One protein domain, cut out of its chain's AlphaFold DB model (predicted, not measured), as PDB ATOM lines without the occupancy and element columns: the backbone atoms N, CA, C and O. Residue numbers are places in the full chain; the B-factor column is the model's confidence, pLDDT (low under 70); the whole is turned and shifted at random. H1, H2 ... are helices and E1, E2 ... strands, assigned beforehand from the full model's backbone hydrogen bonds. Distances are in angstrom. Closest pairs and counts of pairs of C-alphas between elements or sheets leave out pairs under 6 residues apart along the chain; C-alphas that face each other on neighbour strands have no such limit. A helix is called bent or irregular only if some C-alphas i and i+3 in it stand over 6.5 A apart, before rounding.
ATOM      1  N   ILE A  91      18.297  38.760  -5.276       92.00
ATOM      2  CA  ILE A  91      18.513  38.378  -3.877       92.00
ATOM      3  C   ILE A  91      17.606  37.191  -3.576       92.00
ATOM      4  O   ILE A  91      16.383  37.304  -3.660       92.00
ATOM      5  N   GLU A  92      18.200  36.069  -3.187       90.06
ATOM      6  CA  GLU A  92      17.477  34.892  -2.716       90.06
ATOM      7  C   GLU A  92      17.669  34.748  -1.207       90.06
ATOM      8  O   GLU A  92      18.793  34.788  -0.700       90.06
ATOM      9  N   LEU A  93      16.565  34.565  -0.485       90.44
ATOM     10  CA  LEU A  93      16.567  34.330   0.955       90.44
ATOM     11  C   LEU A  93      16.317  32.849   1.262       90.44
ATOM     12  O   LEU A  93      15.606  32.173   0.520       90.44
ATOM     13  N   LEU A  94      16.855  32.351   2.378       87.38
ATOM     14  CA  LEU A  94      16.577  30.996   2.876       87.38
ATOM     15  C   LEU A  94      15.123  30.840   3.337       87.38
ATOM     16  O   LEU A  94      14.543  29.759   3.237       87.38
ATOM     17  N   GLN A  95      14.539  31.919   3.850       89.44
ATOM     18  CA  GLN A  95      13.138  32.017   4.226       89.44
ATOM     19  C   GLN A  95      12.494  33.212   3.526       89.44
ATOM     20  O   GLN A  95      13.063  34.303   3.475       89.44
ATOM     21  N   GLU A  96      11.276  33.009   3.027       87.62
ATOM     22  CA  GLU A  96      10.535  34.037   2.299       87.62
ATOM     23  C   GLU A  96      10.294  35.299   3.140       87.62
ATOM     24  O   GLU A  96       9.792  35.236   4.268       87.62
ATOM     25  N   ALA A  97      10.568  36.455   2.532       84.81
ATOM     26  CA  ALA A  97      10.418  37.778   3.138       84.81
ATOM     27  C   ALA A  97       8.979  38.132   3.560       84.81
ATOM     28  O   ALA A  97       8.762  39.008   4.393       84.81
ATOM     29  N   THR A  98       7.980  37.454   2.991       84.12
ATOM     30  CA  THR A  98       6.548  37.708   3.225       84.12
ATOM     31  C   THR A  98       6.068  37.252   4.601       84.12
ATOM     32  O   THR A  98       4.984  37.648   5.033       84.12
ATOM     33  N   THR A  99       6.853  36.428   5.301       85.81
ATOM     34  CA  THR A  99       6.505  35.913   6.629       85.81
ATOM     35  C   THR A  99       7.396  36.534   7.694       85.81
ATOM     36  O   THR A  99       8.616  36.504   7.583       85.81
ATOM     37  N   THR A 100       6.784  37.084   8.745       93.00
ATOM     38  CA  THR A 100       7.541  37.525   9.926       93.00
ATOM     39  C   THR A 100       8.101  36.297  10.628       93.00
ATOM     40  O   THR A 100       7.366  35.338  10.877       93.00
ATOM     41  N   LYS A 101       9.401  36.316  10.907       94.56
ATOM     42  CA  LYS A 101      10.083  35.252  11.646       94.56
ATOM     43  C   LYS A 101      10.334  35.686  13.073       94.56
ATOM     44  O   LYS A 101      10.386  36.876  13.346       94.56
ATOM     45  N   LYS A 102      10.471  34.727  13.978       95.75
ATOM     46  CA  LYS A 102      10.581  34.975  15.411       95.75
ATOM     47  C   LYS A 102      11.939  34.557  15.952       95.75
ATOM     48  O   LYS A 102      12.524  33.582  15.477       95.75
ATOM     49  N   ILE A 103      12.389  35.273  16.973       94.19
ATOM     50  CA  ILE A 103      13.508  34.906  17.844       94.19
ATOM     51  C   ILE A 103      13.124  35.179  19.295       94.19
ATOM     52  O   ILE A 103      12.298  36.052  19.568       94.19
ATOM     53  N   HIS A 104      13.712  34.447  20.234       93.00
ATOM     54  CA  HIS A 104      13.524  34.740  21.650       93.00
ATOM     55  C   HIS A 104      14.301  35.992  22.064       93.00
ATOM     56  O   HIS A 104      15.329  36.342  21.480       93.00
ATOM     57  N   LEU A 105      13.824  36.651  23.118       92.31
ATOM     58  CA  LEU A 105      14.550  37.710  23.805       92.31
ATOM     59  C   LEU A 105      15.954  37.217  24.190       92.31
ATOM     60  O   LEU A 105      16.111  36.116  24.714       92.31
ATOM     61  N   ASN A 106      16.961  38.046  23.929       86.56
ATOM     62  CA  ASN A 106      18.384  37.788  24.151       86.56
ATOM     63  C   ASN A 106      18.973  36.611  23.348       86.56
ATOM     64  O   ASN A 106      20.114  36.229  23.602       86.56
ATOM     65  N   GLN A 107      18.237  36.034  22.391       84.94
ATOM     66  CA  GLN A 107      18.784  35.018  21.493       84.94
ATOM     67  C   GLN A 107      19.759  35.662  20.505       84.94
ATOM     68  O   GLN A 107      19.439  36.685  19.896       84.94
ATOM     69  N   ASP A 108      20.928  35.047  20.318       83.12
ATOM     70  CA  ASP A 108      21.882  35.500  19.307       83.12
ATOM     71  C   ASP A 108      21.262  35.385  17.907       83.12
ATOM     72  O   ASP A 108      20.642  34.375  17.547       83.12
ATOM     73  N   PHE A 109      21.445  36.435  17.109       83.06
ATOM     74  CA  PHE A 109      20.851  36.558  15.788       83.06
ATOM     75  C   PHE A 109      21.885  37.028  14.763       83.06
ATOM     76  O   PHE A 109      22.385  38.148  14.829       83.06
ATOM     77  N   MET A 110      22.176  36.162  13.797       81.56
ATOM     78  CA  MET A 110      23.033  36.428  12.650       81.56
ATOM     79  C   MET A 110      22.190  37.018  11.522       81.56
ATOM     80  O   MET A 110      21.371  36.334  10.903       81.56
ATOM     81  N   VAL A 111      22.364  38.306  11.263       79.12
ATOM     82  CA  VAL A 111      21.474  39.070  10.389       79.12
ATOM     83  C   VAL A 111      21.531  38.611   8.927       79.12
ATOM     84  O   VAL A 111      20.505  38.519   8.254       79.12
ATOM     85  N   GLU A 112      22.713  38.219   8.467       78.44
ATOM     86  CA  GLU A 112      22.984  37.619   7.166       78.44
ATOM     87  C   GLU A 112      22.503  36.167   7.069       78.44
ATOM     88  O   GLU A 112      22.492  35.594   5.984       78.44
ATOM     89  N   GLY A 113      22.063  35.560   8.176       82.56
ATOM     90  CA  GLY A 113      21.677  34.154   8.217       82.56
ATOM     91  C   GLY A 113      20.470  33.814   7.353       82.56
ATOM     92  O   GLY A 113      20.311  32.663   6.971       82.56
ATOM     93  N   ASN A 114      19.641  34.790   6.976       87.38
ATOM     94  CA  ASN A 114      18.561  34.548   6.019       87.38
ATOM     95  C   ASN A 114      18.991  34.710   4.550       87.38
ATOM     96  O   ASN A 114      18.181  34.487   3.655       87.38
ATOM     97  N   LEU A 115      20.234  35.102   4.270       85.00
ATOM     98  CA  LEU A 115      20.704  35.364   2.915       85.00
ATOM     99  C   LEU A 115      21.206  34.080   2.239       85.00
ATOM    100  O   LEU A 115      22.241  33.525   2.612       85.00
ATOM    101  N   HIS A 116      20.503  33.618   1.199       84.25
ATOM    102  CA  HIS A 116      20.897  32.423   0.456       84.25
ATOM    103  C   HIS A 116      21.909  32.742  -0.640       84.25
ATOM    104  O   HIS A 116      23.050  32.286  -0.573       84.25
ATOM    105  N   THR A 117      21.528  33.536  -1.637       83.50
ATOM    106  CA  THR A 117      22.419  33.941  -2.727       83.50
ATOM    107  C   THR A 117      22.145  35.381  -3.119       83.50
ATOM    108  O   THR A 117      21.050  35.911  -2.927       83.50
ATOM    109  N   ILE A 118      23.174  36.023  -3.657       84.25
ATOM    110  CA  ILE A 118      23.039  37.287  -4.361       84.25
ATOM    111  C   ILE A 118      23.761  37.098  -5.681       84.25
ATOM    112  O   ILE A 118      24.903  36.639  -5.705       84.25
ATOM    113  N   SER A 119      23.085  37.374  -6.783       84.06
ATOM    114  CA  SER A 119      23.636  37.137  -8.113       84.06
ATOM    115  C   SER A 119      23.124  38.156  -9.100       84.06
ATOM    116  O   SER A 119      22.067  38.736  -8.905       84.06
ATOM    117  N   ASP A 120      23.872  38.348 -10.162       85.88
ATOM    118  CA  ASP A 120      23.418  38.996 -11.373       85.88
ATOM    119  C   ASP A 120      23.630  38.032 -12.555       85.88
ATOM    120  O   ASP A 120      24.476  37.132 -12.496       85.88
ATOM    121  N   GLU A 121      22.820  38.160 -13.606       77.62
ATOM    122  CA  GLU A 121      22.889  37.249 -14.757       77.62
ATOM    123  C   GLU A 121      24.218  37.356 -15.512       77.62
ATOM    124  O   GLU A 121      24.658  36.373 -16.117       77.62
ATOM    125  N   ILE A 122      24.871  38.517 -15.462       73.12
ATOM    126  CA  ILE A 122      26.040  38.839 -16.279       73.12
ATOM    127  C   ILE A 122      27.289  39.005 -15.409       73.12
ATOM    128  O   ILE A 122      28.356  38.496 -15.781       73.12
ATOM    129  N   ASP A 123      27.155  39.622 -14.234       71.94
ATOM    130  CA  ASP A 123      28.248  39.769 -13.265       71.94
ATOM    131  C   ASP A 123      28.455  38.511 -12.404       71.94
ATOM    132  O   ASP A 123      29.496  38.342 -11.764       71.94
ATOM    133  N   GLY A 124      27.499  37.579 -12.431       76.94
ATOM    134  CA  GLY A 124      27.569  36.319 -11.703       76.94
ATOM    135  C   GLY A 124      27.236  36.473 -10.220       76.94
ATOM    136  O   GLY A 124      26.471  37.339  -9.805       76.94
ATOM    137  N   THR A 125      27.749  35.569  -9.386       75.00
ATOM    138  CA  THR A 125      27.440  35.597  -7.951       75.00
ATOM    139  C   THR A 125      28.192  36.730  -7.255       75.00
ATOM    140  O   THR A 125      29.413  36.831  -7.349       75.00
ATOM    141  N   MET A 126      27.462  37.554  -6.508       71.62
ATOM    142  CA  MET A 126      28.034  38.574  -5.641       71.62
ATOM    143  C   MET A 126      28.421  37.957  -4.307       71.62
ATOM    144  O   MET A 126      27.673  37.213  -3.670       71.62
ATOM    145  N   HIS A 127      29.632  38.278  -3.890       63.34
ATOM    146  CA  HIS A 127      30.312  37.556  -2.828       63.34
ATOM    147  C   HIS A 127      30.603  38.413  -1.601       63.34
ATOM    148  O   HIS A 127      30.879  37.879  -0.530       63.34
ATOM    149  N   LYS A 128      30.509  39.736  -1.751       68.56
ATOM    150  CA  LYS A 128      30.741  40.707  -0.687       68.56
ATOM    151  C   LYS A 128      29.401  41.189  -0.142       68.56
ATOM    152  O   LYS A 128      28.606  41.755  -0.890       68.56
ATOM    153  N   VAL A 129      29.166  40.982   1.151       68.88
ATOM    154  CA  VAL A 129      28.006  41.511   1.884       68.88
ATOM    155  C   VAL A 129      28.536  42.412   2.993       68.88
ATOM    156  O   VAL A 129      29.387  41.990   3.768       68.88
ATOM    157  N   MET A 130      28.068  43.654   3.049       69.50
ATOM    158  CA  MET A 130      28.454  44.636   4.061       69.50
ATOM    159  C   MET A 130      27.282  44.902   4.992       69.50
ATOM    160  O   MET A 130      26.206  45.251   4.518       69.50
ATOM    161  N   ILE A 131      27.486  44.781   6.300       72.25
ATOM    162  CA  ILE A 131      26.486  45.181   7.292       72.25
ATOM    163  C   ILE A 131      26.717  46.661   7.613       72.25
ATOM    164  O   ILE A 131      27.836  47.048   7.934       72.25
ATOM    165  N   VAL A 132      25.682  47.491   7.491       69.19
ATOM    166  CA  VAL A 132      25.764  48.949   7.664       69.19
ATOM    167  C   VAL A 132      24.626  49.487   8.529       69.19
ATOM    168  O   VAL A 132      23.598  48.832   8.717       69.19
ATOM    169  N   ASP A 133      24.785  50.712   9.026       72.31
ATOM    170  CA  ASP A 133      23.709  51.456   9.676       72.31
ATOM    171  C   ASP A 133      22.658  51.981   8.668       72.31
ATOM    172  O   ASP A 133      22.846  51.959   7.446       72.31
ATOM    173  N   GLN A 134      21.533  52.472   9.198       76.75
ATOM    174  CA  GLN A 134      20.406  52.957   8.397       76.75
ATOM    175  C   GLN A 134      20.761  54.164   7.523       76.75
ATOM    176  O   GLN A 134      20.310  54.260   6.382       76.75
ATOM    177  N   GLU A 135      21.522  55.112   8.069       70.94
ATOM    178  CA  GLU A 135      21.880  56.347   7.378       70.94
ATOM    179  C   GLU A 135      22.790  56.032   6.192       70.94
ATOM    180  O   GLU A 135      22.542  56.495   5.077       70.94
ATOM    181  N   THR A 136      23.784  55.172   6.407       72.31
ATOM    182  CA  THR A 136      24.677  54.661   5.370       72.31
ATOM    183  C   THR A 136      23.904  53.902   4.295       72.31
ATOM    184  O   THR A 136      24.117  54.153   3.108       72.31
ATOM    185  N   PHE A 137      22.967  53.026   4.673       75.19
ATOM    186  CA  PHE A 137      22.131  52.292   3.720       75.19
ATOM    187  C   PHE A 137      21.319  53.231   2.816       75.19
ATOM    188  O   PHE A 137      21.391  53.136   1.588       75.19
ATOM    189  N   GLU A 138      20.580  54.176   3.405       76.81
ATOM    190  CA  GLU A 138      19.724  55.101   2.651       76.81
ATOM    191  C   GLU A 138      20.532  56.104   1.818       76.81
ATOM    192  O   GLU A 138      20.156  56.433   0.686       76.81
ATOM    193  N   ARG A 139      21.676  56.564   2.335       77.31
ATOM    194  CA  ARG A 139      22.594  57.425   1.589       77.31
ATOM    195  C   ARG A 139      23.132  56.703   0.359       77.31
ATOM    196  O   ARG A 139      22.995  57.235  -0.743       77.31
ATOM    197  N   THR A 140      23.672  55.493   0.521       75.00
ATOM    198  CA  THR A 140      24.201  54.715  -0.607       75.00
ATOM    199  C   THR A 140      23.107  54.425  -1.623       75.00
ATOM    200  O   THR A 140      23.306  54.658  -2.813       75.00
ATOM    201  N   ARG A 141      21.912  54.029  -1.175       76.69
ATOM    202  CA  ARG A 141      20.752  53.827  -2.053       76.69
ATOM    203  C   ARG A 141      20.433  55.070  -2.893       76.69
ATOM    204  O   ARG A 141      20.182  54.965  -4.094       76.69
ATOM    205  N   SER A 142      20.469  56.260  -2.288       74.81
ATOM    206  CA  SER A 142      20.256  57.527  -3.001       74.81
ATOM    207  C   SER A 142      21.395  57.865  -3.974       74.81
ATOM    208  O   SER A 142      21.152  58.405  -5.057       74.81
ATOM    209  N   GLU A 143      22.639  57.567  -3.600       76.88
ATOM    210  CA  GLU A 143      23.822  57.794  -4.429       76.88
ATOM    211  C   GLU A 143      23.861  56.862  -5.646       76.88
ATOM    212  O   GLU A 143      24.142  57.340  -6.746       76.88
ATOM    213  N   MET A 144      23.508  55.580  -5.497       78.75
ATOM    214  CA  MET A 144      23.507  54.615  -6.608       78.75
ATOM    215  C   MET A 144      22.526  55.019  -7.707       78.75
ATOM    216  O   MET A 144      22.891  55.031  -8.877       78.75
ATOM    217  N   ALA A 145      21.333  55.503  -7.345       68.50
ATOM    218  CA  ALA A 145      20.379  56.029  -8.323       68.50
ATOM    219  C   ALA A 145      20.948  57.209  -9.142       68.50
ATOM    220  O   ALA A 145      20.629  57.370 -10.321       68.50
ATOM    221  N   LYS A 146      21.805  58.046  -8.535       72.69
ATOM    222  CA  LYS A 146      22.484  59.143  -9.244       72.69
ATOM    223  C   LYS A 146      23.607  58.621 -10.137       72.69
ATOM    224  O   LYS A 146      23.726  59.111 -11.259       72.69
ATOM    225  N   LYS A 147      24.399  57.655  -9.659       70.00
ATOM    226  CA  LYS A 147      25.484  57.030 -10.428       70.00
ATOM    227  C   LYS A 147      24.952  56.275 -11.649       70.00
ATOM    228  O   LYS A 147      25.425  56.544 -12.745       70.00
ATOM    229  N   TYR A 148      23.884  55.489 -11.502       67.81
ATOM    230  CA  TYR A 148      23.195  54.813 -12.612       67.81
ATOM    231  C   TYR A 148      22.850  55.783 -13.756       67.81
ATOM    232  O   TYR A 148      23.165  55.556 -14.925       67.81
ATOM    233  N   LEU A 149      22.264  56.939 -13.420       67.44
ATOM    234  CA  LEU A 149      21.929  57.979 -14.401       67.44
ATOM    235  C   LEU A 149      23.157  58.653 -15.034       67.44
ATOM    236  O   LEU A 149      23.028  59.254 -16.102       67.44
ATOM    237  N   GLN A 150      24.310  58.638 -14.364       68.06
ATOM    238  CA  GLN A 150      25.568  59.168 -14.891       68.06
ATOM    239  C   GLN A 150      26.256  58.163 -15.817       68.06
ATOM    240  O   GLN A 150      26.743  58.584 -16.861       68.06
ATOM    241  N   GLU A 151      26.225  56.866 -15.505       65.38
ATOM    242  CA  GLU A 151      26.848  55.835 -16.345       65.38
ATOM    243  C   GLU A 151      26.277  55.786 -17.760       65.38
ATOM    244  O   GLU A 151      27.015  55.702 -18.741       65.38
ATOM    245  N   HIS A 152      24.963  55.974 -17.887       61.25
ATOM    246  CA  HIS A 152      24.276  56.053 -19.179       61.25
ATOM    247  C   HIS A 152      24.692  57.274 -20.023       61.25
ATOM    248  O   HIS A 152      24.221  57.444 -21.147       61.25
ATOM    249  N   LYS A 153      25.555  58.150 -19.492       67.19
ATOM    250  CA  LYS A 153      26.121  59.308 -20.195       67.19
ATOM    251  C   LYS A 153      27.580  59.114 -20.593       67.19
ATOM    252  O   LYS A 153      28.129  60.011 -21.232       67.19
ATOM    253  N   ASN A 154      28.210  57.998 -20.224       80.88
ATOM    254  CA  ASN A 154      29.583  57.728 -20.622       80.88
ATOM    255  C   ASN A 154      29.654  57.509 -22.131       80.88
ATOM    256  O   ASN A 154      28.859  56.762 -22.707       80.88
ATOM    257  N   GLN A 168      38.497  53.021 -13.261       61.56
ATOM    258  CA  GLN A 168      37.667  53.850 -12.379       61.56
ATOM    259  C   GLN A 168      36.391  53.133 -11.932       61.56
ATOM    260  O   GLN A 168      35.860  53.438 -10.870       61.56
ATOM    261  N   ARG A 169      35.890  52.207 -12.755       59.03
ATOM    262  CA  ARG A 169      34.748  51.351 -12.488       59.03
ATOM    263  C   ARG A 169      35.215  50.396 -11.424       59.03
ATOM    264  O   ARG A 169      35.892  49.403 -11.678       59.03
ATOM    265  N   ASP A 170      34.872  50.782 -10.220       53.22
ATOM    266  CA  ASP A 170      35.044  49.994  -9.035       53.22
ATOM    267  C   ASP A 170      34.633  48.526  -9.274       53.22
ATOM    268  O   ASP A 170      33.683  48.235 -10.008       53.22
ATOM    269  N   THR A 171      35.308  47.584  -8.617       52.75
ATOM    270  CA  THR A 171      34.880  46.175  -8.503       52.75
ATOM    271  C   THR A 171      33.619  46.051  -7.634       52.75
ATOM    272  O   THR A 171      33.606  45.384  -6.597       52.75
ATOM    273  N   TYR A 172      32.559  46.769  -7.997       54.97
ATOM    274  CA  TYR A 172      31.300  46.827  -7.276       54.97
ATOM    275  C   TYR A 172      30.303  45.826  -7.842       54.97
ATOM    276  O   TYR A 172      29.375  46.178  -8.548       54.97
ATOM    277  N   GLY A 173      30.476  44.572  -7.443       57.28
ATOM    278  CA  GLY A 173      29.360  43.661  -7.228       57.28
ATOM    279  C   GLY A 173      29.294  43.377  -5.734       57.28
ATOM    280  O   GLY A 173      30.061  42.554  -5.226       57.28
ATOM    281  N   TYR A 174      28.443  44.093  -5.003       66.81
ATOM    282  CA  TYR A 174      28.321  43.899  -3.560       66.81
ATOM    283  C   TYR A 174      26.894  44.084  -3.078       66.81
ATOM    284  O   TYR A 174      26.058  44.730  -3.705       66.81
ATOM    285  N   ALA A 175      26.626  43.519  -1.912       69.69
ATOM    286  CA  ALA A 175      25.389  43.733  -1.205       69.69
ATOM    287  C   ALA A 175      25.621  44.487   0.093       69.69
ATOM    288  O   ALA A 175      26.659  44.359   0.740       69.69
ATOM    289  N   MET A 176      24.622  45.261   0.475       73.69
ATOM    290  CA  MET A 176      24.523  45.933   1.751       73.69
ATOM    291  C   MET A 176      23.362  45.339   2.519       73.69
ATOM    292  O   MET A 176      22.292  45.091   1.967       73.69
ATOM    293  N   LEU A 177      23.567  45.151   3.805       73.19
ATOM    294  CA  LEU A 177      22.561  44.699   4.729       73.19
ATOM    295  C   LEU A 177      22.439  45.749   5.826       73.19
ATOM    296  O   LEU A 177      23.426  46.136   6.440       73.19
ATOM    297  N   TYR A 178      21.218  46.181   6.093       76.12
ATOM    298  CA  TYR A 178      20.875  47.011   7.235       76.12
ATOM    299  C   TYR A 178      19.874  46.265   8.120       76.12
ATOM    300  O   TYR A 178      18.922  45.661   7.629       76.12
ATOM    301  N   SER A 179      20.074  46.324   9.432       78.12
ATOM    302  CA  SER A 179      19.151  45.772  10.421       78.12
ATOM    303  C   SER A 179      19.129  46.636  11.667       78.12
ATOM    304  O   SER A 179      20.171  47.083  12.143       78.12
ATOM    305  N   ASN A 180      17.936  46.830  12.220       77.00
ATOM    306  CA  ASN A 180      17.733  47.447  13.528       77.00
ATOM    307  C   ASN A 180      17.258  46.448  14.589       77.00
ATOM    308  O   ASN A 180      16.708  46.869  15.607       77.00
ATOM    309  N   VAL A 181      17.428  45.145  14.341       79.81
ATOM    310  CA  VAL A 181      17.004  44.086  15.262       79.81
ATOM    311  C   VAL A 181      17.723  44.244  16.602       79.81
ATOM    312  O   VAL A 181      18.930  44.042  16.695       79.81
ATOM    313  N   ASP A 182      16.965  44.577  17.646       83.50
ATOM    314  CA  ASP A 182      17.442  44.632  19.027       83.50
ATOM    315  C   ASP A 182      16.912  43.413  19.783       83.50
ATOM    316  O   ASP A 182      15.767  43.387  20.243       83.50
ATOM    317  N   THR A 183      17.753  42.385  19.913       88.75
ATOM    318  CA  THR A 183      17.379  41.119  20.561       88.75
ATOM    319  C   THR A 183      17.085  41.288  22.052       88.75
ATOM    320  O   THR A 183      16.423  40.436  22.637       88.75
ATOM    321  N   SER A 184      17.495  42.398  22.675       87.12
ATOM    322  CA  SER A 184      17.253  42.680  24.096       87.12
ATOM    323  C   SER A 184      15.884  43.309  24.374       87.12
ATOM    324  O   SER A 184      15.515  43.542  25.533       87.12
ATOM    325  N   ARG A 185      15.106  43.606  23.326       91.00
ATOM    326  CA  ARG A 185      13.814  44.286  23.429       91.00
ATOM    327  C   ARG A 185      12.755  43.569  22.607       91.00
ATOM    328  O   ARG A 185      12.929  43.328  21.420       91.00
ATOM    329  N   LEU A 186      11.604  43.318  23.225       91.62
ATOM    330  CA  LEU A 186      10.435  42.799  22.518       91.62
ATOM    331  C   LEU A 186       9.980  43.780  21.434       91.62
ATOM    332  O   LEU A 186       9.911  44.990  21.676       91.62
ATOM    333  N   GLY A 187       9.617  43.256  20.269       94.00
ATOM    334  CA  GLY A 187       9.133  44.066  19.158       94.00
ATOM    335  C   GLY A 187       9.356  43.413  17.806       94.00
ATOM    336  O   GLY A 187       9.980  42.363  17.704       94.00
ATOM    337  N   THR A 188       8.843  44.056  16.764       94.00
ATOM    338  CA  THR A 188       9.098  43.679  15.373       94.00
ATOM    339  C   THR A 188      10.085  44.664  14.766       94.00
ATOM    340  O   THR A 188       9.900  45.878  14.868       94.00
ATOM    341  N   TYR A 189      11.111  44.123  14.131       89.25
ATOM    342  CA  TYR A 189      12.246  44.827  13.558       89.25
ATOM    343  C   TYR A 189      12.358  44.495  12.078       89.25
ATOM    344  O   TYR A 189      11.963  43.407  11.655       89.25
ATOM    345  N   GLU A 190      12.907  45.421  11.303       88.81
ATOM    346  CA  GLU A 190      13.042  45.276   9.858       88.81
ATOM    347  C   GLU A 190      14.507  45.030   9.502       88.81
ATOM    348  O   GLU A 190      15.418  45.703   9.991       88.81
ATOM    349  N   VAL A 191      14.719  44.070   8.610       88.12
ATOM    350  CA  VAL A 191      16.000  43.821   7.963       88.12
ATOM    351  C   VAL A 191      15.853  44.157   6.489       88.12
ATOM    352  O   VAL A 191      14.937  43.673   5.828       88.12
ATOM    353  N   ASN A 192      16.764  44.975   5.975       89.81
ATOM    354  CA  ASN A 192      16.825  45.388   4.584       89.81
ATOM    355  C   ASN A 192      18.114  44.859   3.954       89.81
ATOM    356  O   ASN A 192      19.199  45.034   4.499       89.81
ATOM    357  N   VAL A 193      18.001  44.252   2.779       89.56
ATOM    358  CA  VAL A 193      19.134  43.800   1.970       89.56
ATOM    359  C   VAL A 193      19.056  44.509   0.628       89.56
ATOM    360  O   VAL A 193      18.026  44.447  -0.036       89.56
ATOM    361  N   MET A 194      20.130  45.177   0.226       89.56
ATOM    362  CA  MET A 194      20.276  45.831  -1.069       89.56
ATOM    363  C   MET A 194      21.439  45.197  -1.822       89.56
ATOM    364  O   MET A 194      22.557  45.206  -1.327       89.56
ATOM    365  N   ALA A 195      21.197  44.673  -3.014       89.19
ATOM    366  CA  ALA A 195      22.242  44.244  -3.935       89.19
ATOM    367  C   ALA A 195      22.505  45.359  -4.945       89.19
ATOM    368  O   ALA A 195      21.547  45.991  -5.390       89.19
ATOM    369  N   ILE A 196      23.776  45.586  -5.274       84.12
ATOM    370  CA  ILE A 196      24.242  46.584  -6.238       84.12
ATOM    371  C   ILE A 196      25.185  45.877  -7.215       84.12
ATOM    372  O   ILE A 196      26.164  45.261  -6.781       84.12
ATOM    373  N   ASP A 197      24.882  45.952  -8.508       84.62
ATOM    374  CA  ASP A 197      25.730  45.402  -9.570       84.62
ATOM    375  C   ASP A 197      26.739  46.431 -10.118       84.62
ATOM    376  O   ASP A 197      26.789  47.584  -9.668       84.62
ATOM    377  N   HIS A 198      27.551  46.020 -11.100       76.94
ATOM    378  CA  HIS A 198      28.590  46.887 -11.672       76.94
ATOM    379  C   HIS A 198      28.036  48.016 -12.545       76.94
ATOM    380  O   HIS A 198      28.806  48.891 -12.944       76.94
ATOM    381  N   SER A 199      26.737  47.981 -12.834       77.19
ATOM    382  CA  SER A 199      25.995  49.003 -13.564       77.19
ATOM    383  C   SER A 199      25.199  49.907 -12.614       77.19
ATOM    384  O   SER A 199      24.389  50.721 -13.052       77.19
ATOM    385  N   TYR A 200      25.382  49.754 -11.295       79.69
ATOM    386  CA  TYR A 200      24.637  50.426 -10.229       79.69
ATOM    387  C   TYR A 200      23.119  50.185 -10.234       79.69
ATOM    388  O   TYR A 200      22.379  50.954  -9.604       79.69
ATOM    389  N   LEU A 201      22.627  49.139 -10.902       84.56
ATOM    390  CA  LEU A 201      21.260  48.681 -10.682       84.56
ATOM    391  C   LEU A 201      21.161  48.089  -9.285       84.56
ATOM    392  O   LEU A 201      22.095  47.488  -8.749       84.56
ATOM    393  N   THR A 202      19.997  48.286  -8.672       88.75
ATOM    394  CA  THR A 202      19.788  47.905  -7.279       88.75
ATOM    395  C   THR A 202      18.533  47.079  -7.108       88.75
ATOM    396  O   THR A 202      17.459  47.490  -7.553       88.75
ATOM    397  N   THR A 203      18.637  46.004  -6.337       92.75
ATOM    398  CA  THR A 203      17.478  45.263  -5.826       92.75
ATOM    399  C   THR A 203      17.455  45.364  -4.321       92.75
ATOM    400  O   THR A 203      18.471  45.130  -3.677       92.75
ATOM    401  N   VAL A 204      16.292  45.692  -3.758       92.06
ATOM    402  CA  VAL A 204      16.087  45.761  -2.309       92.06
ATOM    403  C   VAL A 204      15.042  44.734  -1.897       92.06
ATOM    404  O   VAL A 204      13.954  44.690  -2.471       92.06
ATOM    405  N   VAL A 205      15.364  43.932  -0.887       93.19
ATOM    406  CA  VAL A 205      14.442  43.007  -0.223       93.19
ATOM    407  C   VAL A 205      14.402  43.347   1.261       93.19
ATOM    408  O   VAL A 205      15.447  43.507   1.887       93.19
ATOM    409  N   SER A 206      13.199  43.418   1.825       92.62
ATOM    410  CA  SER A 206      12.976  43.710   3.243       92.62
ATOM    411  C   SER A 206      12.181  42.580   3.889       92.62
ATOM    412  O   SER A 206      11.244  42.066   3.277       92.62
ATOM    413  N   TYR A 207      12.531  42.189   5.111       92.69
ATOM    414  CA  TYR A 207      11.793  41.196   5.894       92.69
ATOM    415  C   TYR A 207      11.789  41.544   7.380       92.69
ATOM    416  O   TYR A 207      12.627  42.307   7.855       92.69
ATOM    417  N   ASN A 208      10.837  40.974   8.121       94.19
ATOM    418  CA  ASN A 208      10.619  41.304   9.526       94.19
ATOM    419  C   ASN A 208      11.040  40.177  10.468       94.19
ATOM    420  O   ASN A 208      10.727  39.006  10.228       94.19
ATOM    421  N   ILE A 209      11.662  40.566  11.578       93.88
ATOM    422  CA  ILE A 209      12.006  39.703  12.708       93.88
ATOM    423  C   ILE A 209      11.271  40.194  13.953       93.88
ATOM    424  O   ILE A 209      11.370  41.358  14.325       93.88
ATOM    425  N   GLU A 210      10.534  39.313  14.612       96.62
ATOM    426  CA  GLU A 210       9.845  39.572  15.868       96.62
ATOM    427  C   GLU A 210      10.623  38.955  17.038       96.62
ATOM    428  O   GLU A 210      10.851  37.747  17.086       96.62
ATOM    429  N   VAL A 211      11.022  39.791  17.992       95.31
ATOM    430  CA  VAL A 211      11.616  39.368  19.260       95.31
ATOM    431  C   VAL A 211      10.486  39.122  20.251       95.31
ATOM    432  O   VAL A 211       9.786  40.057  20.656       95.31
ATOM    433  N   VAL A 212      10.310  37.859  20.632       96.81
ATOM    434  CA  VAL A 212       9.264  37.391  21.547       96.81
ATOM    435  C   VAL A 212       9.830  37.034  22.923       96.81
ATOM    436  O   VAL A 212      11.041  36.993  23.121       96.81
ATOM    437  N   GLY A 213       8.964  36.808  23.916       95.00
ATOM    438  CA  GLY A 213       9.405  36.481  25.277       95.00
ATOM    439  C   GLY A 213      10.209  35.176  25.357       95.00
ATOM    440  O   GLY A 213      10.016  34.268  24.550       95.00
ATOM    441  N   GLU A 214      11.076  35.052  26.366       91.12
ATOM    442  CA  GLU A 214      11.879  33.833  26.596       91.12
ATOM    443  C   GLU A 214      10.996  32.579  26.770       91.12
ATOM    444  O   GLU A 214      11.348  31.504  26.295       91.12
ATOM    445  N   ASP A 215       9.809  32.735  27.367       91.31
ATOM    446  CA  ASP A 215       8.854  31.646  27.621       91.31
ATOM    447  C   ASP A 215       7.882  31.368  26.451       91.31
ATOM    448  O   ASP A 215       7.043  30.465  26.542       91.31
ATOM    449  N   GLU A 216       7.919  32.153  25.366       94.19
ATOM    450  CA  GLU A 216       6.998  31.972  24.236       94.19
ATOM    451  C   GLU A 216       7.389  30.749  23.401       94.19
ATOM    452  O   GLU A 216       8.503  30.650  22.910       94.19
ATOM    453  N   LEU A 217       6.464  29.813  23.185       92.19
ATOM    454  CA  LEU A 217       6.722  28.664  22.316       92.19
ATOM    455  C   LEU A 217       6.718  29.095  20.842       92.19
ATOM    456  O   LEU A 217       5.656  29.383  20.290       92.19
ATOM    457  N   ILE A 218       7.887  29.076  20.199       90.38
ATOM    458  CA  ILE A 218       8.041  29.316  18.758       90.38
ATOM    459  C   ILE A 218       8.073  27.969  18.025       90.38
ATOM    460  O   ILE A 218       8.795  27.053  18.422       90.38
ATOM    461  N   GLN A 219       7.294  27.821  16.950       90.31
ATOM    462  CA  GLN A 219       7.392  26.626  16.108       90.31
ATOM    463  C   GLN A 219       8.650  26.695  15.233       90.31
ATOM    464  O   GLN A 219       9.014  27.763  14.752       90.31
ATOM    465  N   GLU A 220       9.284  25.553  14.955       85.12
ATOM    466  CA  GLU A 220      10.558  25.489  14.213       85.12
ATOM    467  C   GLU A 220      10.539  26.284  12.891       85.12
ATOM    468  O   GLU A 220      11.499  26.971  12.563       85.12
ATOM    469  N   GLN A 221       9.438  26.238  12.132       85.81
ATOM    470  CA  GLN A 221       9.304  26.945  10.849       85.81
ATOM    471  C   GLN A 221       9.078  28.467  10.966       85.81
ATOM    472  O   GLN A 221       9.185  29.203   9.974       85.81
ATOM    473  N   GLU A 222       8.704  28.931  12.157       90.38
ATOM    474  CA  GLU A 222       8.538  30.350  12.488       90.38
ATOM    475  C   GLU A 222       9.846  30.954  12.989       90.38
ATOM    476  O   GLU A 222      10.002  32.172  12.947       90.38
ATOM    477  N   LEU A 223      10.792  30.118  13.416       91.50
ATOM    478  CA  LEU A 223      12.083  30.569  13.893       91.50
ATOM    479  C   LEU A 223      12.918  31.145  12.739       91.50
ATOM    480  O   LEU A 223      12.922  30.617  11.620       91.50
ATOM    481  N   ALA A 224      13.595  32.260  12.996       91.62
ATOM    482  CA  ALA A 224      14.385  32.940  11.978       91.62
ATOM    483  C   ALA A 224      15.638  32.139  11.595       91.62
ATOM    484  O   ALA A 224      16.320  31.589  12.455       91.62
ATOM    485  N   ALA A 225      15.997  32.138  10.310       85.44
ATOM    486  CA  ALA A 225      17.200  31.473   9.806       85.44
ATOM    487  C   ALA A 225      18.505  32.054  10.372       85.44
ATOM    488  O   ALA A 225      19.525  31.383  10.346       85.44
ATOM    489  N   GLY A 226      18.482  33.273  10.913       83.75
ATOM    490  CA  GLY A 226      19.612  33.853  11.642       83.75
ATOM    491  C   GLY A 226      19.706  33.447  13.115       83.75
ATOM    492  O   GLY A 226      20.672  33.805  13.776       83.75
ATOM    493  N   ALA A 227      18.714  32.748  13.665       85.44
ATOM    494  CA  ALA A 227      18.634  32.469  15.093       85.44
ATOM    495  C   ALA A 227      19.516  31.275  15.484       85.44
ATOM    496  O   ALA A 227      19.361  30.175  14.934       85.44
ATOM    497  N   THR A 228      20.415  31.465  16.453       78.94
ATOM    498  CA  THR A 228      21.323  30.401  16.907       78.94
ATOM    499  C   THR A 228      20.573  29.246  17.573       78.94
ATOM    500  O   THR A 228      19.531  29.433  18.208       78.94
ATOM    501  N   GLY A 229      21.100  28.025  17.421       74.06
ATOM    502  CA  GLY A 229      20.527  26.818  18.031       74.06
ATOM    503  C   GLY A 229      19.274  26.276  17.336       74.06
ATOM    504  O   GLY A 229      18.543  25.482  17.928       74.06
ATOM    505  N   SER A 230      19.020  26.697  16.097       78.94
ATOM    506  CA  SER A 230      17.897  26.246  15.274       78.94
ATOM    507  C   SER A 230      18.365  25.480  14.051       78.94
ATOM    508  O   SER A 230      19.464  25.727  13.561       78.94
ATOM    509  N   LYS A 231      17.527  24.602  13.480       77.19
ATOM    510  CA  LYS A 231      17.937  23.847  12.280       77.19
ATOM    511  C   LYS A 231      18.256  24.758  11.097       77.19
ATOM    512  O   LYS A 231      19.143  24.447  10.309       77.19
ATOM    513  N   MET A 232      17.516  25.859  10.959       74.50
ATOM    514  CA  MET A 232      17.761  26.841   9.902       74.50
ATOM    515  C   MET A 232      18.977  27.720  10.199       74.50
ATOM    516  O   MET A 232      19.713  28.024   9.269       74.50
ATOM    517  N   GLY A 233      19.224  28.057  11.467       73.62
ATOM    518  CA  GLY A 233      20.449  28.717  11.927       73.62
ATOM    519  C   GLY A 233      21.691  27.881  11.662       73.62
ATOM    520  O   GLY A 233      22.666  28.380  11.109       73.62
ATOM    521  N   ASP A 234      21.627  26.584  11.956       73.75
ATOM    522  CA  ASP A 234      22.710  25.644  11.677       73.75
ATOM    523  C   ASP A 234      22.972  25.533  10.168       73.75
ATOM    524  O   ASP A 234      24.125  25.552   9.737       73.75
ATOM    525  N   LEU A 235      21.912  25.481   9.349       72.31
ATOM    526  CA  LEU A 235      22.025  25.494   7.888       72.31
ATOM    527  C   LEU A 235      22.622  26.810   7.373       72.31
ATOM    528  O   LEU A 235      23.479  26.780   6.495       72.31
ATOM    529  N   ALA A 236      22.197  27.954   7.907       68.38
ATOM    530  CA  ALA A 236      22.738  29.261   7.545       68.38
ATOM    531  C   ALA A 236      24.235  29.352   7.868       68.38
ATOM    532  O   ALA A 236      25.029  29.795   7.039       68.38
ATOM    533  N   MET A 237      24.633  28.854   9.039       66.88
ATOM    534  CA  MET A 237      26.022  28.813   9.485       66.88
ATOM    535  C   MET A 237      26.859  27.825   8.651       66.88
ATOM    536  O   MET A 237      28.002  28.117   8.290       66.88
ATOM    537  N   GLN A 238      26.282  26.681   8.263       68.06
ATOM    538  CA  GLN A 238      26.905  25.731   7.339       68.06
ATOM    539  C   GLN A 238      27.082  26.339   5.946       68.06
ATOM    540  O   GLN A 238      28.165  26.232   5.387       68.06
ATOM    541  N   LEU A 239      26.071  27.018   5.398       64.38
ATOM    542  CA  LEU A 239      26.164  27.692   4.101       64.38
ATOM    543  C   LEU A 239      27.172  28.843   4.128       64.38
ATOM    544  O   LEU A 239      27.896  29.027   3.154       64.38
ATOM    545  N   ALA A 240      27.265  29.584   5.234       60.66
ATOM    546  CA  ALA A 240      28.317  30.578   5.438       60.66
ATOM    547  C   ALA A 240      29.719  29.935   5.437       60.66
ATOM    548  O   ALA A 240      30.659  30.498   4.882       60.66
ATOM    549  N   THR A 241      29.847  28.719   5.982       55.09
ATOM    550  CA  THR A 241      31.111  27.963   6.049       55.09
ATOM    551  C   THR A 241      31.469  27.261   4.728       55.09
ATOM    552  O   THR A 241      32.619  27.280   4.310       55.09
ATOM    553  N   GLU A 242      30.511  26.657   4.022       49.62
ATOM    554  CA  GLU A 242      30.717  26.013   2.709       49.62
ATOM    555  C   GLU A 242      31.013  27.034   1.612       49.62
ATOM    556  O   GLU A 242      31.732  26.746   0.654       49.62
ATOM    557  N   LYS A 243      30.523  28.262   1.792       51.44
ATOM    558  CA  LYS A 243      30.903  29.399   0.973       51.44
ATOM    559  C   LYS A 243      32.354  29.820   1.150       51.44
ATOM    560  O   LYS A 243      32.708  30.698   0.399       51.44
ATOM    561  N   GLN A 244      33.218  29.208   1.975       38.97
ATOM    562  CA  GLN A 244      34.647  29.564   2.173       38.97
ATOM    563  C   GLN A 244      35.600  29.417   0.947       38.97
ATOM    564  O   GLN A 244      36.793  29.164   1.093       38.97
TER     565      GLN A 244
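Overview. This is residues 91 to 154 and 168 to 244 of the 405 residues of the protein "NlpC/P60 family protein" of Breznakia blatticola (UniProt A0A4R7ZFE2). What does the model look like? A strongly twisted sheet of five strands, curled like part of a barrel, is covered on one face by the long helix H2, which runs along the strands, and in part on the other face by a small sheet of two strands, E1 and E3. Helix H3 packs on the short helix H1 with residues 233 to 237, away from H2. What is it made of? The 141 printed residues hold three named helices and seven named strands in the order E1 E2 H1 E3 E4 H2 E5 E6 E7 H3, and the class is mixed, helices and strands. The larger sheet has the order E2 E7 E6 E5 E4 and is mixed, while E1 and E3 are antiparallel. The whole is compact, with a radius of gyration of the C-alphas of 16.4 A, yet elongated in outline, with spans of 59 by 31 by 22 A.

Arrangement. How do the strands of the larger sheet pair? Across it stand E2, residues 101 to 104, E7, residues 202 to 212, E6, residues 187 to 196, E5, residues 174 to 179, and E4, residues 128 to 132, with E2 and E4 as edge strands. E5, E6 and E7 form a meander, each strand the antiparallel neighbour of the one before: the hairpin of E5 and E6 has N 176 and O 194 within hydrogen-bond range at 2.7 A, and the hairpin of E6 and E7 has N 191 and O 207 at 2.8 A. E2 is parallel to E7, with N 103 and O 210 at 2.9 A, and E4 is parallel to E5, with N 177 and O 130 at 2.7 A, both within hydrogen-bond range. Which helix is on this sheet? H2, residues 134 to 151, makes two layers with it, a helix on one face of a sheet, at a height over the sheet of 10.1 A. It lies over E6 and E5 and runs along the strands, at 24 degrees to E6 on the local plane; its closest C-alphas to E5 are those of Gln 134 and Tyr 178, 6.1 A apart. How does the small sheet sit? E1, residues 91 to 93, and E3, residues 115 to 120, are antiparallel neighbours, with N 92 and O 117 within hydrogen-bond range at 2.9 A. The two sheets form a sandwich, two sheets face to face, with the facing parts 9.0 A centre to centre and their best planes 12 degrees apart. The closest C-alphas of E1 and E6 are those of Ile 91 and Ala 195, 7.0 A apart. Where are the other helices? H1, residues 111 to 114, only grazes the larger sheet. H3, residues 231 to 242, touches H1 with residues 233 to 237 alone, the closest C-alphas being those of Gly 113 and Ala 236, 5.1 A apart; H3 is apart from H2. Every O i to N i+4 pair is within hydrogen-bond range in H3, 12 of 14 are in H2, and H1 is too short for such a pair.

Along the chain. Which elements are longest? From first to last C-alpha, E7 measures 32.4 A, E6 29.7 A, H2 25.7 A, E5 16.8 A and H3 16.1 A. Where are the anchor points? E1 begins at C-alpha 91, (18.513, 38.378, -3.877), E7 ends at C-alpha 212, (9.264, 37.391, 21.547), and H3 ends at C-alpha 242, (30.717, 26.013, 2.709). Is any helix irregular? H1 is, but only just: C-alphas 111 and 114 are 6.9 A apart.

Size, cuts and confidence. How large is it? The two C-alphas farthest apart are those of Asn 154 and Asp 215, at 58.6 A. Is the printed part cut? Residues 155 to 167 are not printed, and C-alphas 154 and 168 are 12.2 A apart across the cut. Which link is long? The link from E7 to H3 is long, with 18 residues. Where is confidence low? The mean pLDDT of the printed part is 79.7, and 29 residues are under 70: 127 to 130, 132, 145, 148 to 153, 168 to 175 and 236 to 244.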